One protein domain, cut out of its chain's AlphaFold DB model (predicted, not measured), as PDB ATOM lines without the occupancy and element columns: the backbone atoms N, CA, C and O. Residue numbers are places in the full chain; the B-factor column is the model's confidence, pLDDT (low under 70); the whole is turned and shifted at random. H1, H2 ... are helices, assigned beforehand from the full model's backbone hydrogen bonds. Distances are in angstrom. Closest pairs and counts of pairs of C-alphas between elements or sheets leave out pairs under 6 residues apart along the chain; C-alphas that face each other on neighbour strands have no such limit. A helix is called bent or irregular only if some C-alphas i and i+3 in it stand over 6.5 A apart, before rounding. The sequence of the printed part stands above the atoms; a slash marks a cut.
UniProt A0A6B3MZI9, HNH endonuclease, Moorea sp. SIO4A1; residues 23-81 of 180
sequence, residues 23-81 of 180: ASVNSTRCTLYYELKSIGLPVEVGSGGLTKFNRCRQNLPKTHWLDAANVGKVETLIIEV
ATOM      1  N   ALA A  23     105.131 -33.602 -94.736       89.12
ATOM      2  CA  ALA A  23     104.534 -33.166 -95.991       89.12
ATOM      3  C   ALA A  23     103.003 -33.285 -95.966       89.12
ATOM      4  O   ALA A  23     102.324 -32.353 -96.392       89.12
ATOM      5  N   SER A  24     102.446 -34.367 -95.409       90.88
ATOM      6  CA  SER A  24     100.992 -34.542 -95.289       90.88
ATOM      7  C   SER A  24     100.368 -33.502 -94.351       90.88
ATOM      8  O   SER A  24      99.380 -32.856 -94.713       90.88
ATOM      9  N   VAL A  25     100.988 -33.243 -93.194       89.38
ATOM     10  CA  VAL A  25     100.560 -32.184 -92.262       89.38
ATOM     11  C   VAL A  25     100.674 -30.796 -92.900       89.38
ATOM     12  O   VAL A  25      99.771 -29.974 -92.768       89.38
ATOM     13  N   ASN A  26     101.760 -30.511 -93.622       88.56
ATOM     14  CA  ASN A  26     101.918 -29.221 -94.294       88.56
ATOM     15  C   ASN A  26     100.910 -29.023 -95.429       88.56
ATOM     16  O   ASN A  26     100.351 -27.934 -95.537       88.56
ATOM     17  N   SER A  27     100.649 -30.059 -96.229       91.19
ATOM     18  CA  SER A  27      99.664 -30.022 -97.314       91.19
ATOM     19  C   SER A  27      98.260 -29.743 -96.771       91.19
ATOM     20  O   SER A  27      97.633 -28.754 -97.145       91.19
ATOM     21  N   THR A  28      97.819 -30.528 -95.782       93.75
ATOM     22  CA  THR A  28      96.517 -30.338 -95.119       93.75
ATOM     23  C   THR A  28      96.380 -28.964 -94.463       93.75
ATOM     24  O   THR A  28      95.333 -28.332 -94.587       93.75
ATOM     25  N   ARG A  29      97.442 -28.457 -93.823       91.19
ATOM     26  CA  ARG A  29      97.472 -27.106 -93.242       91.19
ATOM     27  C   ARG A  29      97.287 -26.015 -94.299       91.19
ATOM     28  O   ARG A  29      96.534 -25.074 -94.060       91.19
ATOM     29  N   CYS A  30      97.971 -26.122 -95.438       91.44
ATOM     30  CA  CYS A  30      97.849 -25.155 -96.531       91.44
ATOM     31  C   CYS A  30      96.441 -25.162 -97.128       91.44
ATOM     32  O   CYS A  30      95.845 -24.097 -97.265       91.44
ATOM     33  N   THR A  31      95.888 -26.340 -97.422       95.31
ATOM     34  CA  THR A  31      94.518 -26.461 -97.938       95.31
ATOM     35  C   THR A  31      93.513 -25.854 -96.964       95.31
ATOM     36  O   THR A  31      92.724 -25.003 -97.358       95.31
ATOM     37  N   LEU A  32      93.597 -26.198 -95.676       94.62
ATOM     38  CA  LEU A  32      92.713 -25.654 -94.642       94.62
ATOM     39  C   LEU A  32      92.762 -24.123 -94.577       94.62
ATOM     40  O   LEU A  32      91.727 -23.484 -94.426       94.62
ATOM     41  N   TYR A  33      93.944 -23.523 -94.706       93.25
ATOM     42  CA  TYR A  33      94.075 -22.067 -94.706       93.25
ATOM     43  C   TYR A  33      93.350 -21.410 -95.885       93.25
ATOM     44  O   TYR A  33      92.652 -20.414 -95.689       93.25
ATOM     45  N   TYR A  34      93.498 -21.957 -97.093       94.38
ATOM     46  CA  TYR A  34      92.826 -21.419 -98.277       94.38
ATOM     47  C   TYR A  34      91.309 -21.607 -98.216       94.38
ATOM     48  O   TYR A  34      90.580 -20.670 -98.533       94.38
ATOM     49  N   GLU A  35      90.842 -22.755 -97.724       96.62
ATOM     50  CA  GLU A  35      89.414 -23.002 -97.495       96.62
ATOM     51  C   GLU A  35      88.829 -22.056 -96.440       96.62
ATOM     52  O   GLU A  35      87.756 -21.504 -96.629       96.62
ATOM     53  N   LEU A  36      89.537 -21.785 -95.339       95.44
ATOM     54  CA  LEU A  36      89.056 -20.813 -94.350       95.44
ATOM     55  C   LEU A  36      89.025 -19.389 -94.911       95.44
ATOM     56  O   LEU A  36      88.115 -18.622 -94.603       95.44
ATOM     57  N   LYS A  37      90.008 -19.028 -95.741       94.75
ATOM     58  CA  LYS A  37      90.036 -17.722 -96.404       94.75
ATOM     59  C   LYS A  37      88.900 -17.542 -97.405       94.75
ATOM     60  O   LYS A  37      88.408 -16.423 -97.534       94.75
ATOM     61  N   SER A  38      88.488 -18.601 -98.103       96.38
ATOM     62  CA  SER A  38      87.422 -18.523 -99.112       96.38
ATOM     63  C   SER A  38      86.061 -18.148 -98.510       96.38
ATOM     64  O   SER A  38      85.231 -17.565 -99.201       96.38
ATOM     65  N   ILE A  39      85.867 -18.381 -97.204       96.06
ATOM     66  CA  ILE A  39      84.671 -17.976 -96.444       96.06
ATOM     67  C   ILE A  39      84.516 -16.440 -96.394       96.06
ATOM     68  O   ILE A  39      83.421 -15.937 -96.162       96.06
ATOM     69  N   GLY A  40      85.593 -15.677 -96.619       94.56
ATOM     70  CA  GLY A  40      85.562 -14.210 -96.636       94.56
ATOM     71  C   GLY A  40      85.664 -13.550 -95.256       94.56
ATOM     72  O   GLY A  40      85.520 -12.335 -95.146       94.56
ATOM     73  N   LEU A  41      85.937 -14.324 -94.201       94.56
ATOM     74  CA  LEU A  41      86.227 -13.800 -92.864       94.56
ATOM     75  C   LEU A  41      87.731 -13.519 -92.692       94.56
ATOM     76  O   LEU A  41      88.556 -14.178 -93.330       94.56
ATOM     77  N   PRO A  42      88.128 -12.581 -91.811       92.81
ATOM     78  CA  PRO A  42      89.530 -12.398 -91.455       92.81
ATOM     79  C   PRO A  42      90.112 -13.680 -90.844       92.81
ATOM     80  O   PRO A  42      89.647 -14.156 -89.810       92.81
ATOM     81  N   VAL A  43      91.145 -14.232 -91.482       92.94
ATOM     82  CA  VAL A  43      91.855 -15.426 -91.007       92.94
ATOM     83  C   VAL A  43      93.288 -15.053 -90.658       92.94
ATOM     84  O   VAL A  43      94.069 -14.656 -91.527       92.94
ATOM     85  N   GLU A  44      93.645 -15.246 -89.393       90.19
ATOM     86  CA  GLU A  44      95.011 -15.114 -88.903       90.19
ATOM     87  C   GLU A  44      95.651 -16.488 -88.670       90.19
ATOM     88  O   GLU A  44      94.993 -17.455 -88.284       90.19
ATOM     89  N   VAL A  45      96.959 -16.577 -88.908       91.12
ATOM     90  CA  VAL A  45      97.762 -17.776 -88.661       91.12
ATOM     91  C   VAL A  45      98.998 -17.421 -87.841       91.12
ATOM     92  O   VAL A  45      99.562 -16.339 -87.979       91.12
ATOM     93  N   GLY A  46      99.455 -18.357 -87.012       90.50
ATOM     94  CA  GLY A  46     100.665 -18.209 -86.207       90.50
ATOM     95  C   GLY A  46     101.521 -19.469 -86.248       90.50
ATOM     96  O   GLY A  46     101.024 -20.575 -86.464       90.50
ATOM     97  N   SER A  47     102.828 -19.314 -86.037       92.00
ATOM     98  CA  SER A  47     103.710 -20.461 -85.823       92.00
ATOM     99  C   SER A  47     103.607 -20.942 -84.375       92.00
ATOM    100  O   SER A  47     103.386 -20.148 -83.461       92.00
ATOM    101  N   GLY A  48     103.857 -22.232 -84.129       92.19
ATOM    102  CA  GLY A  48     103.917 -22.745 -82.754       92.19
ATOM    103  C   GLY A  48     105.018 -22.080 -81.910       92.19
ATOM    104  O   GLY A  48     104.889 -21.973 -80.691       92.19
ATOM    105  N   GLY A  49     106.081 -21.586 -82.556       95.19
ATOM    106  CA  GLY A  49     107.118 -20.779 -81.909       95.19
ATOM    107  C   GLY A  49     106.587 -19.430 -81.422       95.19
ATOM    108  O   GLY A  49     106.850 -19.061 -80.280       95.19
ATOM    109  N   LEU A  50     105.785 -18.746 -82.245       95.38
ATOM    110  CA  LEU A  50     105.133 -17.490 -81.874       95.38
ATOM    111  C   LEU A  50     104.134 -17.698 -80.730       95.38
ATOM    112  O   LEU A  50     104.181 -16.964 -79.749       95.38
ATOM    113  N   THR A  51     103.318 -18.756 -80.782       96.25
ATOM    114  CA  THR A  51     102.408 -19.113 -79.680       96.25
ATOM    115  C   THR A  51     103.161 -19.329 -78.371       96.25
ATOM    116  O   THR A  51     102.791 -18.786 -77.329       96.25
ATOM    117  N   LYS A  52     104.270 -20.080 -78.414       96.38
ATOM    118  CA  LYS A  52     105.123 -20.291 -77.240       96.38
ATOM    119  C   LYS A  52     105.711 -18.973 -76.732       96.38
ATOM    120  O   LYS A  52     105.729 -18.769 -75.522       96.38
ATOM    121  N   PHE A  53     106.187 -18.106 -77.623       96.06
ATOM    122  CA  PHE A  53     106.738 -16.796 -77.272       96.06
ATOM    123  C   PHE A  53     105.693 -15.902 -76.589       96.06
ATOM    124  O   PHE A  53     105.942 -15.433 -75.478       96.06
ATOM    125  N   ASN A  54     104.509 -15.748 -77.191       96.06
ATOM    126  CA  ASN A  54     103.393 -14.970 -76.643       96.06
ATOM    127  C   ASN A  54     102.980 -15.472 -75.253       96.06
ATOM    128  O   ASN A  54     102.766 -14.674 -74.341       96.06
ATOM    129  N   ARG A  55     102.926 -16.795 -75.063       96.31
ATOM    130  CA  ARG A  55     102.600 -17.399 -73.768       96.31
ATOM    131  C   ARG A  55     103.695 -17.151 -72.725       96.31
ATOM    132  O   ARG A  55     103.399 -16.799 -71.587       96.31
ATOM    133  N   CYS A  56     104.961 -17.338 -73.103       95.69
ATOM    134  CA  CYS A  56     106.101 -17.185 -72.198       95.69
ATOM    135  C   CYS A  56     106.319 -15.734 -71.758       95.69
ATOM    136  O   CYS A  56     106.545 -15.515 -70.575       95.69
ATOM    137  N   ARG A  57     106.207 -14.748 -72.660       96.31
ATOM    138  CA  ARG A  57     106.382 -13.330 -72.286       96.31
ATOM    139  C   ARG A  57     105.316 -12.842 -71.290       96.31
ATOM    140  O   ARG A  57     105.541 -11.862 -70.596       96.31
ATOM    141  N   GLN A  58     104.168 -13.522 -71.234       94.50
ATOM    142  CA  GLN A  58     103.052 -13.236 -70.324       94.50
ATOM    143  C   GLN A  58     103.064 -14.124 -69.066       94.50
ATOM    144  O   GLN A  58     102.112 -14.102 -68.295       94.50
ATOM    145  N   ASN A  59     104.118 -14.925 -68.852       94.44
ATOM    146  CA  ASN A  59     104.256 -15.845 -67.713       94.44
ATOM    147  C   ASN A  59     103.101 -16.854 -67.559       94.44
ATOM    148  O   ASN A  59     102.759 -17.271 -66.453       94.44
ATOM    149  N   LEU A  60     102.510 -17.288 -68.675       93.19
ATOM    150  CA  LEU A  60     101.358 -18.187 -68.668       93.19
ATOM    151  C   LEU A  60     101.775 -19.675 -68.697       93.19
ATOM    152  O   LEU A  60     102.659 -20.071 -69.478       93.19
ATOM    153  N   PRO A  61     101.123 -20.546 -67.896       92.94
ATOM    154  CA  PRO A  61     101.408 -21.976 -67.889       92.94
ATOM    155  C   PRO A  61     100.982 -22.630 -69.206       92.94
ATOM    156  O   PRO A  61     100.075 -22.165 -69.894       92.94
ATOM    157  N   LYS A  62     101.628 -23.741 -69.570       93.31
ATOM    158  CA  LYS A  62     101.276 -24.470 -70.793       93.31
ATOM    159  C   LYS A  62      99.968 -25.242 -70.596       93.31
ATOM    160  O   LYS A  62      99.956 -26.277 -69.936       93.31
ATOM    161  N   THR A  63      98.897 -24.774 -71.230       90.81
ATOM    162  CA  THR A  63      97.612 -25.476 -71.343       90.81
ATOM    163  C   THR A  63      97.069 -25.318 -72.763       90.81
ATOM    164  O   THR A  63      97.399 -24.356 -73.455       90.81
ATOM    165  N   HIS A  64      96.225 -26.250 -73.217       89.69
ATOM    166  CA  HIS A  64      95.686 -26.203 -74.583       89.69
ATOM    167  C   HIS A  64      94.868 -24.935 -74.869       89.69
ATOM    168  O   HIS A  64      94.974 -24.382 -75.959       89.69
ATOM    169  N   TRP A  65      94.082 -24.459 -73.901       90.94
ATOM    170  CA  TRP A  65      93.238 -23.276 -74.084       90.94
ATOM    171  C   TRP A  65      94.051 -21.971 -74.066       90.94
ATOM    172  O   TRP A  65      93.766 -21.073 -74.852       90.94
ATOM    173  N   LEU A  66      95.109 -21.892 -73.248       92.81
ATOM    174  CA  LEU A  66      96.021 -20.744 -73.251       92.81
ATOM    175  C   LEU A  66      96.871 -20.699 -74.516       92.81
ATOM    176  O   LEU A  66      97.082 -19.620 -75.060       92.81
ATOM    177  N   ASP A  67      97.344 -21.850 -74.999       93.38
ATOM    178  CA  ASP A  67      98.062 -21.919 -76.272       93.38
ATOM    179  C   ASP A  67      97.144 -21.465 -77.425       93.38
ATOM    180  O   ASP A  67      97.573 -20.663 -78.250       93.38
ATOM    181  N   ALA A  68      95.876 -21.895 -77.451       92.00
ATOM    182  CA  ALA A  68      94.907 -21.473 -78.469       92.00
ATOM    183  C   ALA A  68      94.665 -19.954 -78.465       92.00
ATOM    184  O   ALA A  68      94.657 -19.331 -79.523       92.00
ATOM    185  N   ALA A  69      94.535 -19.348 -77.284       93.00
ATOM    186  CA  ALA A  69      94.339 -17.907 -77.154       93.00
ATOM    187  C   ALA A  69      95.615 -17.080 -77.430       93.00
ATOM    188  O   ALA A  69      95.536 -15.870 -77.605       93.00
ATOM    189  N   ASN A  70      96.790 -17.720 -77.498       94.75
ATOM    190  CA  ASN A  70      98.076 -17.093 -77.831       94.75
ATOM    191  C   ASN A  70      98.493 -17.282 -79.306       94.75
ATOM    192  O   ASN A  70      99.645 -17.000 -79.659       94.75
ATOM    193  N   VAL A  71      97.611 -17.789 -80.173       94.50
ATOM    194  CA  VAL A  71      97.876 -17.927 -81.615       94.50
ATOM    195  C   VAL A  71      97.826 -16.558 -82.302       94.50
ATOM    196  O   VAL A  71      96.918 -15.776 -82.057       94.50
ATOM    197  N   GLY A  72      98.784 -16.293 -83.196       93.06
ATOM    198  CA  GLY A  72      98.826 -15.062 -83.993       93.06
ATOM    199  C   GLY A  72      99.477 -13.880 -83.269       93.06
ATOM    200  O   GLY A  72     100.334 -14.055 -82.395       93.06
ATOM    201  N   LYS A  73      99.110 -12.666 -83.677       92.81
ATOM    202  CA  LYS A  73      99.525 -11.401 -83.076       92.81
ATOM    203  C   LYS A  73      98.650 -11.110 -81.868       92.81
ATOM    204  O   LYS A  73      97.581 -10.522 -81.958       92.81
ATOM    205  N   VAL A  74      99.157 -11.504 -80.716       93.19
ATOM    206  CA  VAL A  74      98.592 -11.135 -79.419       93.19
ATOM    207  C   VAL A  74      99.525 -10.095 -78.814       93.19
ATOM    208  O   VAL A  74     100.739 -10.211 -78.996       93.19
ATOM    209  N   GLU A  75      99.011  -9.103 -78.091       91.25
ATOM    210  CA  GLU A  75      99.818  -8.161 -77.293       91.25
ATOM    211  C   GLU A  75      99.728  -8.517 -75.810       91.25
ATOM    212  O   GLU A  75     100.705  -8.971 -75.212       91.25
ATOM    213  N   THR A  76      98.529  -8.414 -75.244       92.38
ATOM    214  CA  THR A  76      98.246  -8.773 -73.852       92.38
ATOM    215  C   THR A  76      96.943  -9.554 -73.785       92.38
ATOM    216  O   THR A  76      95.972  -9.219 -74.458       92.38
ATOM    217  N   LEU A  77      96.938 -10.612 -72.984       92.44
ATOM    218  CA  LEU A  77      95.809 -11.493 -72.754       92.44
ATOM    219  C   LEU A  77      95.384 -11.360 -71.294       92.44
ATOM    220  O   LEU A  77      96.156 -11.655 -70.383       92.44
ATOM    221  N   ILE A  78      94.147 -10.922 -71.085       91.38
ATOM    222  CA  ILE A  78      93.538 -10.797 -69.761       91.38
ATOM    223  C   ILE A  78      92.736 -12.073 -69.494       91.38
ATOM    224  O   ILE A  78      91.870 -12.447 -70.287       91.38
ATOM    225  N   ILE A  79      93.054 -12.775 -68.404       89.62
ATOM    226  CA  ILE A  79      92.381 -14.021 -68.015       89.62
ATOM    227  C   ILE A  79      91.415 -13.718 -66.875       89.62
ATOM    228  O   ILE A  79      91.816 -13.648 -65.721       89.62
ATOM    229  N   GLU A  80      90.132 -13.620 -67.209       89.56
ATOM    230  CA  GLU A  80      89.044 -13.460 -66.230       89.56
ATOM    231  C   GLU A  80      88.451 -14.809 -65.776       89.56
ATOM    232  O   GLU A  80      87.572 -14.878 -64.917       89.56
ATOM    233  N   VAL A  81      88.905 -15.920 -66.368       83.56
ATOM    234  CA  VAL A  81      88.379 -17.260 -66.085       83.56
ATOM    235  C   VAL A  81      89.207 -17.925 -64.994       83.56
ATOM    236  O   VAL A  81      90.378 -18.241 -65.190       83.56
TER     237      VAL A  81
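What this domain is: This is residues 23 to 81 of the 180 residues of the protein "HNH endonuclease" of Moorea sp. SIO4A1 (UniProt A0A6B3MZI9). A single longer helix, H1, stands off to one side, and a bare strip of chain, residues 39 to 47, leads from it across an open gap to a small head in which two short helices, H2 and H3, meet about crosswise. From H3 a tail with no named element, residues 70 to 81, runs to the end of the printed part; residues 23 to 32 of H1 and residues 37 to 42 stick out. The 59 printed residues hold three named helices, in the order H1, H2, H3, and no named strand; the class is all helix. The whole is loose, with a radius of gyration of the C-alphas of 13.4 A and spans of 34 by 27 by 17 A.

Where its parts are: Find C-alpha 23 at (104.534, -33.166, -95.991), where H1 begins; it covers residues 23 to 38 and is 22.7 A long from first to last C-alpha. After nine residues, look for C-alpha 48 at (103.917, -22.745, -82.754), where H2 begins; it covers residues 48 to 57 and is 14.3 A long. Six residues further on comes H3, residues 64 to 69, 8.8 A long, which ends at C-alpha 69 at (94.339, -17.907, -77.154). None of the three helices is bent.

How they stand to each other: Start at H1 and you find that it touches no helix: it is apart from H2 and apart from H3. Residues 23 to 32, which belong to H1, stand free, and so do residues 37 to 42. Go on to H2, which touches H3 with 5 pairs of C-alphas within 8 A. The closest C-alphas of the two are those of Thr 51 and Asp 67, 6.2 A apart. Their centres are 10.5 A apart, and their lines are about perpendicular, at 84 degrees. Look at the backbone O and N atoms inside H1, H2 and H3: in these helices every O i to N i+4 pair is within hydrogen-bond range.

The domain as a whole: The two C-alphas farthest apart are those of Ala 23 and Glu 80, 38.9 A; from the first printed C-alpha, Ala 23, to the last, Val 81, it is 37.5 A. Without the stretches that stand free, the body has 43 residues and spans 33 by 22 by 18 A. The links from H1 to H2 and from H2 to H3 are both short, and neither is tight. The printed part has no cut. Read the B-factor column for the model's confidence: the mean pLDDT of the printed part is 93.0, and no printed residue is under 70.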